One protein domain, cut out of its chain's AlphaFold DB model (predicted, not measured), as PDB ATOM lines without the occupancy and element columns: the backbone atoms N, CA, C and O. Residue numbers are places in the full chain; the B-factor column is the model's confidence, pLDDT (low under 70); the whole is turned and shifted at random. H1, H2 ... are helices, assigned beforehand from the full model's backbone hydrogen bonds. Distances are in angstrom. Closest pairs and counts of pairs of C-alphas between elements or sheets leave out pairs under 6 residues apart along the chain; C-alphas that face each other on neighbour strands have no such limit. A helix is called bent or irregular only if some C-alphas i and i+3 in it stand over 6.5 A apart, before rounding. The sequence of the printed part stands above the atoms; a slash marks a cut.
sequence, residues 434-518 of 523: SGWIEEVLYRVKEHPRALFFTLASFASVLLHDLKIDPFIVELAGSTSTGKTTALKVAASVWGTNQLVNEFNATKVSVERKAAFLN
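This is residues 434 to 518 of the 523 residues of an uncharacterized protein of Bacillus thuringiensis (UniProt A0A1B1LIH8). What does the domain look like? The kinked helix H2 is the middle, with H3 packed across its first half and H1 making a corner at its beginning; H4 is set off at the opposite end from H1, touching no helix. After H2 a long link, residues 467 to 482, folds back to H3, and residues 476 to 481 and 503 to 509 stick out. What is printed? There are 85 residues with four named helices, H1 to H4 in chain order, no named strand, and the class is all helix. How compact is it? It is only just compact, close to loose, with a radius of gyration of the C-alphas of 13.8 A and spans of 37 by 35 by 22 A.

Where is the longest helix? H2, residues 448 to 466, measures 23.7 A from C-alpha 448 at (136.415, 132.449, 122.558). It has a kink of 51 degrees near residue 460 and is only just irregular, with C-alphas 458 and 461 6.6 A apart. Where are the others? H1 is residues 434 to 444, 14.8 A, from C-alpha 434 at (119.309, 139.698, 112.983), and H3 is residues 483 to 491. H4, residues 507 to 517, measures 15.4 A and ends at C-alpha 517 at (120.585, 113.636, 114.545).

What touches H2? H3 touches residues 449 to 457 of H2, the same way at a steep tilt of 38 degrees; the closest C-alphas, of Thr 454 and Ala 490, are 4.3 A apart. H1 and H2 only just touch, only at the corner, with 3 pairs of C-alphas within 8 A, the closest being Val 444 and Leu 451 at 5.6 A. What of H1 and H3, and of H4? H1 and H3 are close but not clearly touching, their closest C-alphas, of Val 440 and Val 489, being 7.3 A apart; H4 is apart from H1, H2 and H3. How do the backbones run? Every O i to N i+4 pair is within hydrogen-bond range in H3 and H4, against 5 of 7 in H1 and 11 of 15 in H2.

How far does it reach? The two C-alphas farthest apart, of Glu 438 and Val 508, are 38.9 A apart. Which links are long? H2 to H3, 16 residues, and H3 to H4, 15 residues, are long links; H1 to H2 is tight. Is anything cut or uncertain? The printed part has no cut, its mean pLDDT is 91.2, and no printed residue is under 70.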
ATOM      1  N   SER A 434     118.669 138.448 112.545       96.19
ATOM      2  CA  SER A 434     119.309 139.698 112.983       96.19
ATOM      3  C   SER A 434     119.247 139.868 114.501       96.19
ATOM      4  O   SER A 434     120.266 140.155 115.120       96.19
ATOM      5  N   GLY A 435     118.087 139.599 115.114       97.31
ATOM      6  CA  GLY A 435     117.935 139.638 116.570       97.31
ATOM      7  C   GLY A 435     118.841 138.630 117.282       97.31
ATOM      8  O   GLY A 435     119.469 138.974 118.275       97.31
ATOM      9  N   TRP A 436     118.993 137.414 116.749       96.50
ATOM     10  CA  TRP A 436     119.935 136.429 117.294       96.50
ATOM     11  C   TRP A 436     121.401 136.874 117.142       96.50
ATOM     12  O   TRP A 436     122.202 136.716 118.063       96.50
ATOM     13  N   ILE A 437     121.766 137.489 116.012       96.56
ATOM     14  CA  ILE A 437     123.112 138.043 115.804       96.56
ATOM     15  C   ILE A 437     123.412 139.151 116.828       96.56
ATOM     16  O   ILE A 437     124.475 139.147 117.451       96.56
ATOM     17  N   GLU A 438     122.473 140.074 117.032       96.50
ATOM     18  CA  GLU A 438     122.633 141.224 117.928       96.50
ATOM     19  C   GLU A 438     122.596 140.828 119.414       96.50
ATOM     20  O   GLU A 438     123.459 141.239 120.192       96.50
ATOM     21  N   GLU A 439     121.643 139.982 119.810       95.00
ATOM     22  CA  GLU A 439     121.382 139.650 121.215       95.00
ATOM     23  C   GLU A 439     122.126 138.403 121.716       95.00
ATOM     24  O   GLU A 439     122.312 138.254 122.926       95.00
ATOM     25  N   VAL A 440     122.592 137.522 120.823       94.75
ATOM     26  CA  VAL A 440     123.339 136.303 121.182       94.75
ATOM     27  C   VAL A 440     124.768 136.362 120.647       94.75
ATOM     28  O   VAL A 440     125.710 136.408 121.445       94.75
ATOM     29  N   LEU A 441     124.965 136.408 119.323       96.00
ATOM     30  CA  LEU A 441     126.304 136.289 118.725       96.00
ATOM     31  C   LEU A 441     127.244 137.421 119.163       96.00
ATOM     32  O   LEU A 441     128.375 137.157 119.575       96.00
ATOM     33  N   TYR A 442     126.788 138.677 119.143       96.56
ATOM     34  CA  TYR A 442     127.602 139.815 119.583       96.56
ATOM     35  C   TYR A 442     127.938 139.797 121.077       96.56
ATOM     36  O   TYR A 442     128.940 140.401 121.461       96.56
ATOM     37  N   ARG A 443     127.169 139.081 121.908       94.31
ATOM     38  CA  ARG A 443     127.485 138.889 123.332       94.31
ATOM     39  C   ARG A 443     128.523 137.792 123.568       94.31
ATOM     40  O   ARG A 443     129.225 137.844 124.571       94.31
ATOM     41  N   VAL A 444     128.647 136.814 122.663       94.62
ATOM     42  CA  VAL A 444     129.604 135.696 122.809       94.62
ATOM     43  C   VAL A 444     130.847 135.791 121.924       94.62
ATOM     44  O   VAL A 444     131.815 135.084 122.196       94.62
ATOM     45  N   LYS A 445     130.880 136.672 120.913       94.81
ATOM     46  CA  LYS A 445     132.038 136.821 120.005       94.81
ATOM     47  C   LYS A 445     133.351 137.168 120.725       94.81
ATOM     48  O   LYS A 445     134.396 136.645 120.358       94.81
ATOM     49  N   GLU A 446     133.290 137.962 121.797       93.50
ATOM     50  CA  GLU A 446     134.452 138.342 122.624       93.50
ATOM     51  C   GLU A 446     134.818 137.260 123.667       93.50
ATOM     52  O   GLU A 446     135.658 137.461 124.548       93.50
ATOM     53  N   HIS A 447     134.162 136.096 123.619       93.25
ATOM     54  CA  HIS A 447     134.319 134.999 124.571       93.25
ATOM     55  C   HIS A 447     134.688 133.705 123.828       93.25
ATOM     56  O   HIS A 447     133.817 132.863 123.588       93.25
ATOM     57  N   PRO A 448     135.982 133.489 123.496       92.38
ATOM     58  CA  PRO A 448     136.415 132.449 122.558       92.38
ATOM     59  C   PRO A 448     135.892 131.038 122.848       92.38
ATOM     60  O   PRO A 448     135.590 130.301 121.918       92.38
ATOM     61  N   ARG A 449     135.725 130.659 124.124       91.00
ATOM     62  CA  ARG A 449     135.175 129.346 124.510       91.00
ATOM     63  C   ARG A 449     133.694 129.183 124.139       91.00
ATOM     64  O   ARG A 449     133.307 128.121 123.671       91.00
ATOM     65  N   ALA A 450     132.879 130.222 124.332       91.44
ATOM     66  CA  ALA A 450     131.460 130.205 123.971       91.44
ATOM     67  C   ALA A 450     131.271 130.351 122.452       91.44
ATOM     68  O   ALA A 450     130.472 129.631 121.851       91.44
ATOM     69  N   LEU A 451     132.070 131.219 121.819       95.44
ATOM     70  CA  LEU A 451     132.108 131.346 120.363       95.44
ATOM     71  C   LEU A 451     132.493 130.019 119.694       95.44
ATOM     72  O   LEU A 451     131.810 129.601 118.768       95.44
ATOM     73  N   PHE A 452     133.521 129.315 120.183       95.12
ATOM     74  CA  PHE A 452     133.939 128.023 119.626       95.12
ATOM     75  C   PHE A 452     132.817 126.975 119.667       95.12
ATOM     76  O   PHE A 452     132.598 126.282 118.681       95.12
ATOM     77  N   PHE A 453     132.053 126.912 120.761       94.00
ATOM     78  CA  PHE A 453     130.872 126.046 120.870       94.00
ATOM     79  C   PHE A 453     129.777 126.407 119.854       94.00
ATOM     80  O   PHE A 453     129.197 125.529 119.217       94.00
ATOM     81  N   THR A 454     129.541 127.703 119.650       95.38
ATOM     82  CA  THR A 454     128.595 128.209 118.643       95.38
ATOM     83  C   THR A 454     129.051 127.859 117.221       95.38
ATOM     84  O   THR A 454     128.255 127.411 116.402       95.38
ATOM     85  N   LEU A 455     130.346 128.001 116.924       96.00
ATOM     86  CA  LEU A 455     130.920 127.662 115.619       96.00
ATOM     87  C   LEU A 455     130.938 126.149 115.361       96.00
ATOM     88  O   LEU A 455     130.640 125.731 114.248       96.00
ATOM     89  N   ALA A 456     131.220 125.324 116.374       95.44
ATOM     90  CA  ALA A 456     131.142 123.866 116.269       95.44
ATOM     91  C   ALA A 456     129.711 123.391 115.954       95.44
ATOM     92  O   ALA A 456     129.521 122.493 115.137       95.44
ATOM     93  N   SER A 457     128.706 124.051 116.541       95.69
ATOM     94  CA  SER A 457     127.290 123.821 116.242       95.69
ATOM     95  C   SER A 457     126.949 124.076 114.765       95.69
ATOM     96  O   SER A 457     126.325 123.224 114.132       95.69
ATOM     97  N   PHE A 458     127.414 125.190 114.185       94.44
ATOM     98  CA  PHE A 458     127.277 125.445 112.744       94.44
ATOM     99  C   PHE A 458     128.079 124.451 111.888       94.44
ATOM    100  O   PHE A 458     127.604 124.017 110.841       94.44
ATOM    101  N   ALA A 459     129.291 124.087 112.316       94.88
ATOM    102  CA  ALA A 459     130.194 123.240 111.540       94.88
ATOM    103  C   ALA A 459     129.656 121.818 111.314       94.88
ATOM    104  O   ALA A 459     129.975 121.227 110.286       94.88
ATOM    105  N   SER A 460     128.830 121.289 112.227       94.50
ATOM    106  CA  SER A 460     128.306 119.913 112.185       94.50
ATOM    107  C   SER A 460     127.672 119.533 110.842       94.50
ATOM    108  O   SER A 460     127.996 118.482 110.289       94.50
ATOM    109  N   VAL A 461     126.829 120.402 110.271       92.38
ATOM    110  CA  VAL A 461     126.173 120.117 108.980       92.38
ATOM    111  C   VAL A 461     127.182 120.118 107.823       92.38
ATOM    112  O   VAL A 461     127.075 119.319 106.900       92.38
ATOM    113  N   LEU A 462     128.229 120.946 107.903       93.62
ATOM    114  CA  LEU A 462     129.246 121.082 106.856       93.62
ATOM    115  C   LEU A 462     130.213 119.887 106.797       93.62
ATOM    116  O   LEU A 462     130.887 119.708 105.783       93.62
ATOM    117  N   LEU A 463     130.297 119.065 107.851       93.06
ATOM    118  CA  LEU A 463     131.238 117.938 107.913       93.06
ATOM    119  C   LEU A 463     130.988 116.905 106.809       93.06
ATOM    120  O   LEU A 463     131.947 116.365 106.257       93.06
ATOM    121  N   HIS A 464     129.721 116.685 106.442       90.12
ATOM    122  CA  HIS A 464     129.337 115.799 105.344       90.12
ATOM    123  C   HIS A 464     129.944 116.259 104.008       90.12
ATOM    124  O   HIS A 464     130.661 115.503 103.349       90.12
ATOM    125  N   ASP A 465     129.715 117.520 103.641       89.75
ATOM    126  CA  ASP A 465     130.139 118.069 102.348       89.75
ATOM    127  C   ASP A 465     131.664 118.254 102.273       89.75
ATOM    128  O   ASP A 465     132.269 118.084 101.211       89.75
ATOM    129  N   LEU A 466     132.304 118.526 103.416       93.75
ATOM    130  CA  LEU A 466     133.762 118.588 103.561       93.75
ATOM    131  C   LEU A 466     134.431 117.208 103.699       93.75
ATOM    132  O   LEU A 466     135.657 117.130 103.616       93.75
ATOM    133  N   LYS A 467     133.655 116.129 103.883       92.88
ATOM    134  CA  LYS A 467     134.127 114.751 104.123       92.88
ATOM    135  C   LYS A 467     135.066 114.641 105.333       92.88
ATOM    136  O   LYS A 467     136.113 113.999 105.263       92.88
ATOM    137  N   ILE A 468     134.685 115.294 106.427       94.44
ATOM    138  CA  ILE A 468     135.400 115.281 107.709       94.44
ATOM    139  C   ILE A 468     134.639 114.371 108.679       94.44
ATOM    140  O   ILE A 468     133.417 114.461 108.779       94.44
ATOM    141  N   ASP A 469     135.355 113.513 109.407       91.81
ATOM    142  CA  ASP A 469     134.743 112.657 110.429       91.81
ATOM    143  C   ASP A 469     134.138 113.491 111.582       91.81
ATOM    144  O   ASP A 469     134.726 114.501 111.989       91.81
ATOM    145  N   PRO A 470     132.990 113.080 112.159       91.31
ATOM    146  CA  PRO A 470     132.414 113.740 113.329       91.31
ATOM    147  C   PRO A 470     133.388 113.790 114.514       91.31
ATOM    148  O   PRO A 470     134.053 112.804 114.835       91.31
ATOM    149  N   PHE A 471     133.423 114.925 115.213       92.69
ATOM    150  CA  PHE A 471     134.278 115.142 116.380       92.69
ATOM    151  C   PHE A 471     133.472 115.583 117.606       92.69
ATOM    152  O   PHE A 471     132.394 116.163 117.497       92.69
ATOM    153  N   ILE A 472     134.026 115.327 118.794       92.81
ATOM    154  CA  ILE A 472     133.442 115.725 120.080       92.81
ATOM    155  C   ILE A 472     134.140 116.997 120.567       92.81
ATOM    156  O   ILE A 472     135.367 117.092 120.524       92.81
ATOM    157  N   VAL A 473     133.363 117.961 121.068       92.25
ATOM    158  CA  VAL A 473     133.878 119.176 121.710       92.25
ATOM    159  C   VAL A 473     133.485 119.185 123.184       92.25
ATOM    160  O   VAL A 473     132.304 119.175 123.515       92.25
ATOM    161  N   GLU A 474     134.472 119.260 124.078       90.56
ATOM    162  CA  GLU A 474     134.257 119.319 125.527       90.56
ATOM    163  C   GLU A 474     134.641 120.694 126.100       90.56
ATOM    164  O   GLU A 474     135.711 121.233 125.812       90.56
ATOM    165  N   LEU A 475     133.790 121.255 126.970       86.62
ATOM    166  CA  LEU A 475     134.095 122.457 127.753       86.62
ATOM    167  C   LEU A 475     134.428 122.079 129.199       86.62
ATOM    168  O   LEU A 475     133.608 122.249 130.102       86.62
ATOM    169  N   ALA A 476     135.635 121.570 129.431       84.00
ATOM    170  CA  ALA A 476     136.086 121.203 130.770       84.00
ATOM    171  C   ALA A 476     136.205 122.429 131.706       84.00
ATOM    172  O   ALA A 476     136.652 123.511 131.312       84.00
ATOM    173  N   GLY A 477     135.824 122.259 132.977       81.31
ATOM    174  CA  GLY A 477     135.954 123.291 134.013       81.31
ATOM    175  C   GLY A 477     135.048 123.067 135.225       81.31
ATOM    176  O   GLY A 477     134.133 122.242 135.188       81.31
ATOM    177  N   SER A 478     135.270 123.832 136.298       81.31
ATOM    178  CA  SER A 478     134.506 123.761 137.557       81.31
ATOM    179  C   SER A 478     132.998 123.986 137.370       81.31
ATOM    180  O   SER A 478     132.542 124.497 136.340       81.31
ATOM    181  N   THR A 479     132.180 123.600 138.348       79.06
ATOM    182  CA  THR A 479     130.742 123.925 138.372       79.06
ATOM    183  C   THR A 479     130.506 125.443 138.340       79.06
ATOM    184  O   THR A 479     131.393 126.230 138.656       79.06
ATOM    185  N   SER A 480     129.327 125.862 137.871       77.81
ATOM    186  CA  SER A 480     128.913 127.277 137.780       77.81
ATOM    187  C   SER A 480     129.777 128.207 136.901       77.81
ATOM    188  O   SER A 480     129.587 129.416 136.918       77.81
ATOM    189  N   THR A 481     130.661 127.669 136.054       84.44
ATOM    190  CA  THR A 481     131.515 128.431 135.108       84.44
ATOM    191  C   THR A 481     130.851 128.752 133.756       84.44
ATOM    192  O   THR A 481     131.531 129.088 132.792       84.44
ATOM    193  N   GLY A 482     129.524 128.625 133.649       85.38
ATOM    194  CA  GLY A 482     128.776 128.943 132.422       85.38
ATOM    195  C   GLY A 482     128.701 127.833 131.361       85.38
ATOM    196  O   GLY A 482     128.155 128.078 130.290       85.38
ATOM    197  N   LYS A 483     129.177 126.608 131.641       89.19
ATOM    198  CA  LYS A 483     129.157 125.474 130.685       89.19
ATOM    199  C   LYS A 483     127.785 125.226 130.040       89.19
ATOM    200  O   LYS A 483     127.660 125.220 128.822       89.19
ATOM    201  N   THR A 484     126.744 125.088 130.862       88.62
ATOM    202  CA  THR A 484     125.358 124.884 130.405       88.62
ATOM    203  C   THR A 484     124.832 126.080 129.606       88.62
ATOM    204  O   THR A 484     124.022 125.905 128.703       88.62
ATOM    205  N   THR A 485     125.300 127.296 129.902       91.25
ATOM    206  CA  THR A 485     124.962 128.496 129.125       91.25
ATOM    207  C   THR A 485     125.600 128.443 127.739       91.25
ATOM    208  O   THR A 485     124.911 128.701 126.760       91.25
ATOM    209  N   ALA A 486     126.872 128.040 127.630       92.44
ATOM    210  CA  ALA A 486     127.546 127.869 126.341       92.44
ATOM    211  C   ALA A 486     126.876 126.787 125.470       92.44
ATOM    212  O   ALA A 486     126.665 127.019 124.283       92.44
ATOM    213  N   LEU A 487     126.460 125.658 126.062       92.25
ATOM    214  CA  LEU A 487     125.669 124.631 125.364       92.25
ATOM    215  C   LEU A 487     124.318 125.172 124.876       92.25
ATOM    216  O   LEU A 487     123.969 124.971 123.720       92.25
ATOM    217  N   LYS A 488     123.582 125.919 125.711       93.12
ATOM    218  CA  LYS A 488     122.309 126.547 125.309       93.12
ATOM    219  C   LYS A 488     122.482 127.571 124.184       93.12
ATOM    220  O   LYS A 488     121.657 127.610 123.279       93.12
ATOM    221  N   VAL A 489     123.558 128.362 124.206       94.69
ATOM    222  CA  VAL A 489     123.899 129.275 123.104       94.69
ATOM    223  C   VAL A 489     124.196 128.490 121.823       94.69
ATOM    224  O   VAL A 489     123.664 128.829 120.771       94.69
ATOM    225  N   ALA A 490     124.969 127.405 121.902       95.12
ATOM    226  CA  ALA A 490     125.267 126.568 120.742       95.12
ATOM    227  C   ALA A 490     124.018 125.872 120.167       95.12
ATOM    228  O   ALA A 490     123.865 125.833 118.947       95.12
ATOM    229  N   ALA A 491     123.113 125.385 121.021       95.12
ATOM    230  CA  ALA A 491     121.832 124.789 120.629       95.12
ATOM    231  C   ALA A 491     120.872 125.797 119.975       95.12
ATOM    232  O   ALA A 491     120.169 125.446 119.029       95.12
ATOM    233  N   SER A 492     120.910 127.067 120.402       95.38
ATOM    234  CA  SER A 492     120.072 128.139 119.832       95.38
ATOM    235  C   SER A 492     120.339 128.460 118.354       95.38
ATOM    236  O   SER A 492     119.590 129.224 117.756       95.38
ATOM    237  N   VAL A 493     121.377 127.864 117.754       94.94
ATOM    238  CA  VAL A 493     121.619 127.881 116.302       94.94
ATOM    239  C   VAL A 493     120.541 127.106 115.530       94.94
ATOM    240  O   VAL A 493     120.205 127.490 114.413       94.94
ATOM    241  N   TRP A 494     120.003 126.029 116.113       94.19
ATOM    242  CA  TRP A 494     119.094 125.094 115.430       94.19
ATOM    243  C   TRP A 494     117.699 125.008 116.051       94.19
ATOM    244  O   TRP A 494     116.767 124.540 115.396       94.19
ATOM    245  N   GLY A 495     117.539 125.422 117.309       93.81
ATOM    246  CA  GLY A 495     116.252 125.337 117.981       93.81
ATOM    247  C   GLY A 495     116.288 125.646 119.468       93.81
ATOM    248  O   GLY A 495     117.051 126.482 119.951       93.81
ATOM    249  N   THR A 496     115.403 124.981 120.201       92.38
ATOM    250  CA  THR A 496     115.138 125.269 121.610       92.38
ATOM    251  C   THR A 496     116.174 124.645 122.551       92.38
ATOM    252  O   THR A 496     116.988 123.793 122.189       92.38
ATOM    253  N   ASN A 497     116.088 125.015 123.829       88.31
ATOM    254  CA  ASN A 497     116.883 124.407 124.896       88.31
ATOM    255  C   ASN A 497     116.615 122.900 125.113       88.31
ATOM    256  O   ASN A 497     117.397 122.274 125.825       88.31
ATOM    257  N   GLN A 498     115.569 122.323 124.507       88.56
ATOM    258  CA  GLN A 498     115.250 120.891 124.582       88.56
ATOM    259  C   GLN A 498     116.215 120.025 123.750       88.56
ATOM    260  O   GLN A 498     116.298 118.820 123.971       88.56
ATOM    261  N   LEU A 499     117.003 120.635 122.852       91.19
ATOM    262  CA  LEU A 499     118.115 119.970 122.165       91.19
ATOM    263  C   LEU A 499     119.291 119.633 123.104       91.19
ATOM    264  O   LEU A 499     120.134 118.817 122.740       91.19
ATOM    265  N   VAL A 500     119.367 120.248 124.295       90.75
ATOM    266  CA  VAL A 500     120.427 120.001 125.289       90.75
ATOM    267  C   VAL A 500     120.043 118.836 126.193       90.75
ATOM    268  O   VAL A 500     119.043 118.905 126.907       90.75
ATOM    269  N   ASN A 501     120.851 117.776 126.192       83.75
ATOM    270  CA  ASN A 501     120.557 116.535 126.897       83.75
ATOM    271  C   ASN A 501     121.387 116.381 128.178       83.75
ATOM    272  O   ASN A 501     122.427 117.005 128.377       83.75
ATOM    273  N   GLU A 502     120.942 115.482 129.056       80.44
ATOM    274  CA  GLU A 502     121.777 114.996 130.149       80.44
ATOM    275  C   GLU A 502     122.639 113.815 129.684       80.44
ATOM    276  O   GLU A 502     122.137 112.843 129.121       80.44
ATOM    277  N   PHE A 503     123.933 113.855 130.014       73.00
ATOM    278  CA  PHE A 503     124.867 112.740 129.803       73.00
ATOM    279  C   PHE A 503     124.592 111.523 130.709       73.00
ATOM    280  O   PHE A 503     125.207 110.472 130.531       73.00
ATOM    281  N   ASN A 504     123.662 111.632 131.665       79.38
ATOM    282  CA  ASN A 504     123.195 110.520 132.494       79.38
ATOM    283  C   ASN A 504     122.213 109.621 131.712       79.38
ATOM    284  O   ASN A 504     121.038 109.492 132.053       79.38
ATOM    285  N   ALA A 505     122.702 109.031 130.623       83.38
ATOM    286  CA  ALA A 505     121.938 108.222 129.685       83.38
ATOM    287  C   ALA A 505     122.638 106.880 129.418       83.38
ATOM    288  O   ALA A 505     123.847 106.729 129.594       83.38
ATOM    289  N   THR A 506     121.882 105.878 128.962       88.56
ATOM    290  CA  THR A 506     122.470 104.597 128.547       88.56
ATOM    291  C   THR A 506     123.196 104.747 127.209       88.56
ATOM    292  O   THR A 506     122.775 105.529 126.355       88.56
ATOM    293  N   LYS A 507     124.245 103.944 126.976       90.75
ATOM    294  CA  LYS A 507     124.993 103.925 125.701       90.75
ATOM    295  C   LYS A 507     124.070 103.782 124.484       90.75
ATOM    296  O   LYS A 507     124.214 104.525 123.524       90.75
ATOM    297  N   VAL A 508     123.068 102.905 124.577       89.25
ATOM    298  CA  VAL A 508     122.059 102.693 123.525       89.25
ATOM    299  C   VAL A 508     121.210 103.948 123.288       89.25
ATOM    300  O   VAL A 508     120.893 104.262 122.146       89.25
ATOM    301  N   SER A 509     120.854 104.703 124.334       87.06
ATOM    302  CA  SER A 509     120.122 105.968 124.167       87.06
ATOM    303  C   SER A 509     120.966 107.019 123.442       87.06
ATOM    304  O   SER A 509     120.468 107.675 122.531       87.06
ATOM    305  N   VAL A 510     122.250 107.130 123.798       89.75
ATOM    306  CA  VAL A 510     123.222 108.025 123.145       89.75
ATOM    307  C   VAL A 510     123.404 107.647 121.668       89.75
ATOM    308  O   VAL A 510     123.293 108.510 120.802       89.75
ATOM    309  N   GLU A 511     123.603 106.360 121.368       90.75
ATOM    310  CA  GLU A 511     123.735 105.836 119.997       90.75
ATOM    311  C   GLU A 511     122.497 106.131 119.139       90.75
ATOM    312  O   GLU A 511     122.635 106.589 118.005       90.75
ATOM    313  N   ARG A 512     121.286 105.935 119.680       90.88
ATOM    314  CA  ARG A 512     120.037 106.225 118.958       90.88
ATOM    315  C   ARG A 512     119.847 107.716 118.678       90.88
ATOM    316  O   ARG A 512     119.522 108.073 117.551       90.88
ATOM    317  N   LYS A 513     120.114 108.592 119.655       91.31
ATOM    318  CA  LYS A 513     120.047 110.052 119.455       91.31
ATOM    319  C   LYS A 513     121.052 110.532 118.406       91.31
ATOM    320  O   LYS A 513     120.687 111.320 117.540       91.31
ATOM    321  N   ALA A 514     122.278 110.010 118.435       91.56
ATOM    322  CA  ALA A 514     123.291 110.310 117.426       91.56
ATOM    323  C   ALA A 514     122.879 109.818 116.024       91.56
ATOM    324  O   ALA A 514     123.045 110.550 115.052       91.56
ATOM    325  N   ALA A 515     122.291 108.622 115.911       92.06
ATOM    326  CA  ALA A 515     121.790 108.092 114.639       92.06
ATOM    327  C   ALA A 515     120.610 108.905 114.069       92.06
ATOM    328  O   ALA A 515     120.527 109.072 112.850       92.06
ATOM    329  N   PHE A 516     119.735 109.425 114.937       94.19
ATOM    330  CA  PHE A 516     118.625 110.301 114.558       94.19
ATOM    331  C   PHE A 516     119.097 111.701 114.133       94.19
ATOM    332  O   PHE A 516     118.627 112.220 113.126       94.19
ATOM    333  N   LEU A 517     120.042 112.307 114.862       93.81
ATOM    334  CA  LEU A 517     120.585 113.636 114.545       93.81
ATOM    335  C   LEU A 517     121.510 113.623 113.317       93.81
ATOM    336  O   LEU A 517     121.447 114.557 112.516       93.81
ATOM    337  N   ASN A 518     122.307 112.559 113.146       92.06
ATOM    338  CA  ASN A 518     123.129 112.209 111.974       92.06
ATOM    339  C   ASN A 518     124.175 113.267 111.555       92.06
ATOM    340  O   ASN A 518     125.373 113.033 111.683       92.06
TER     341      ASN A 518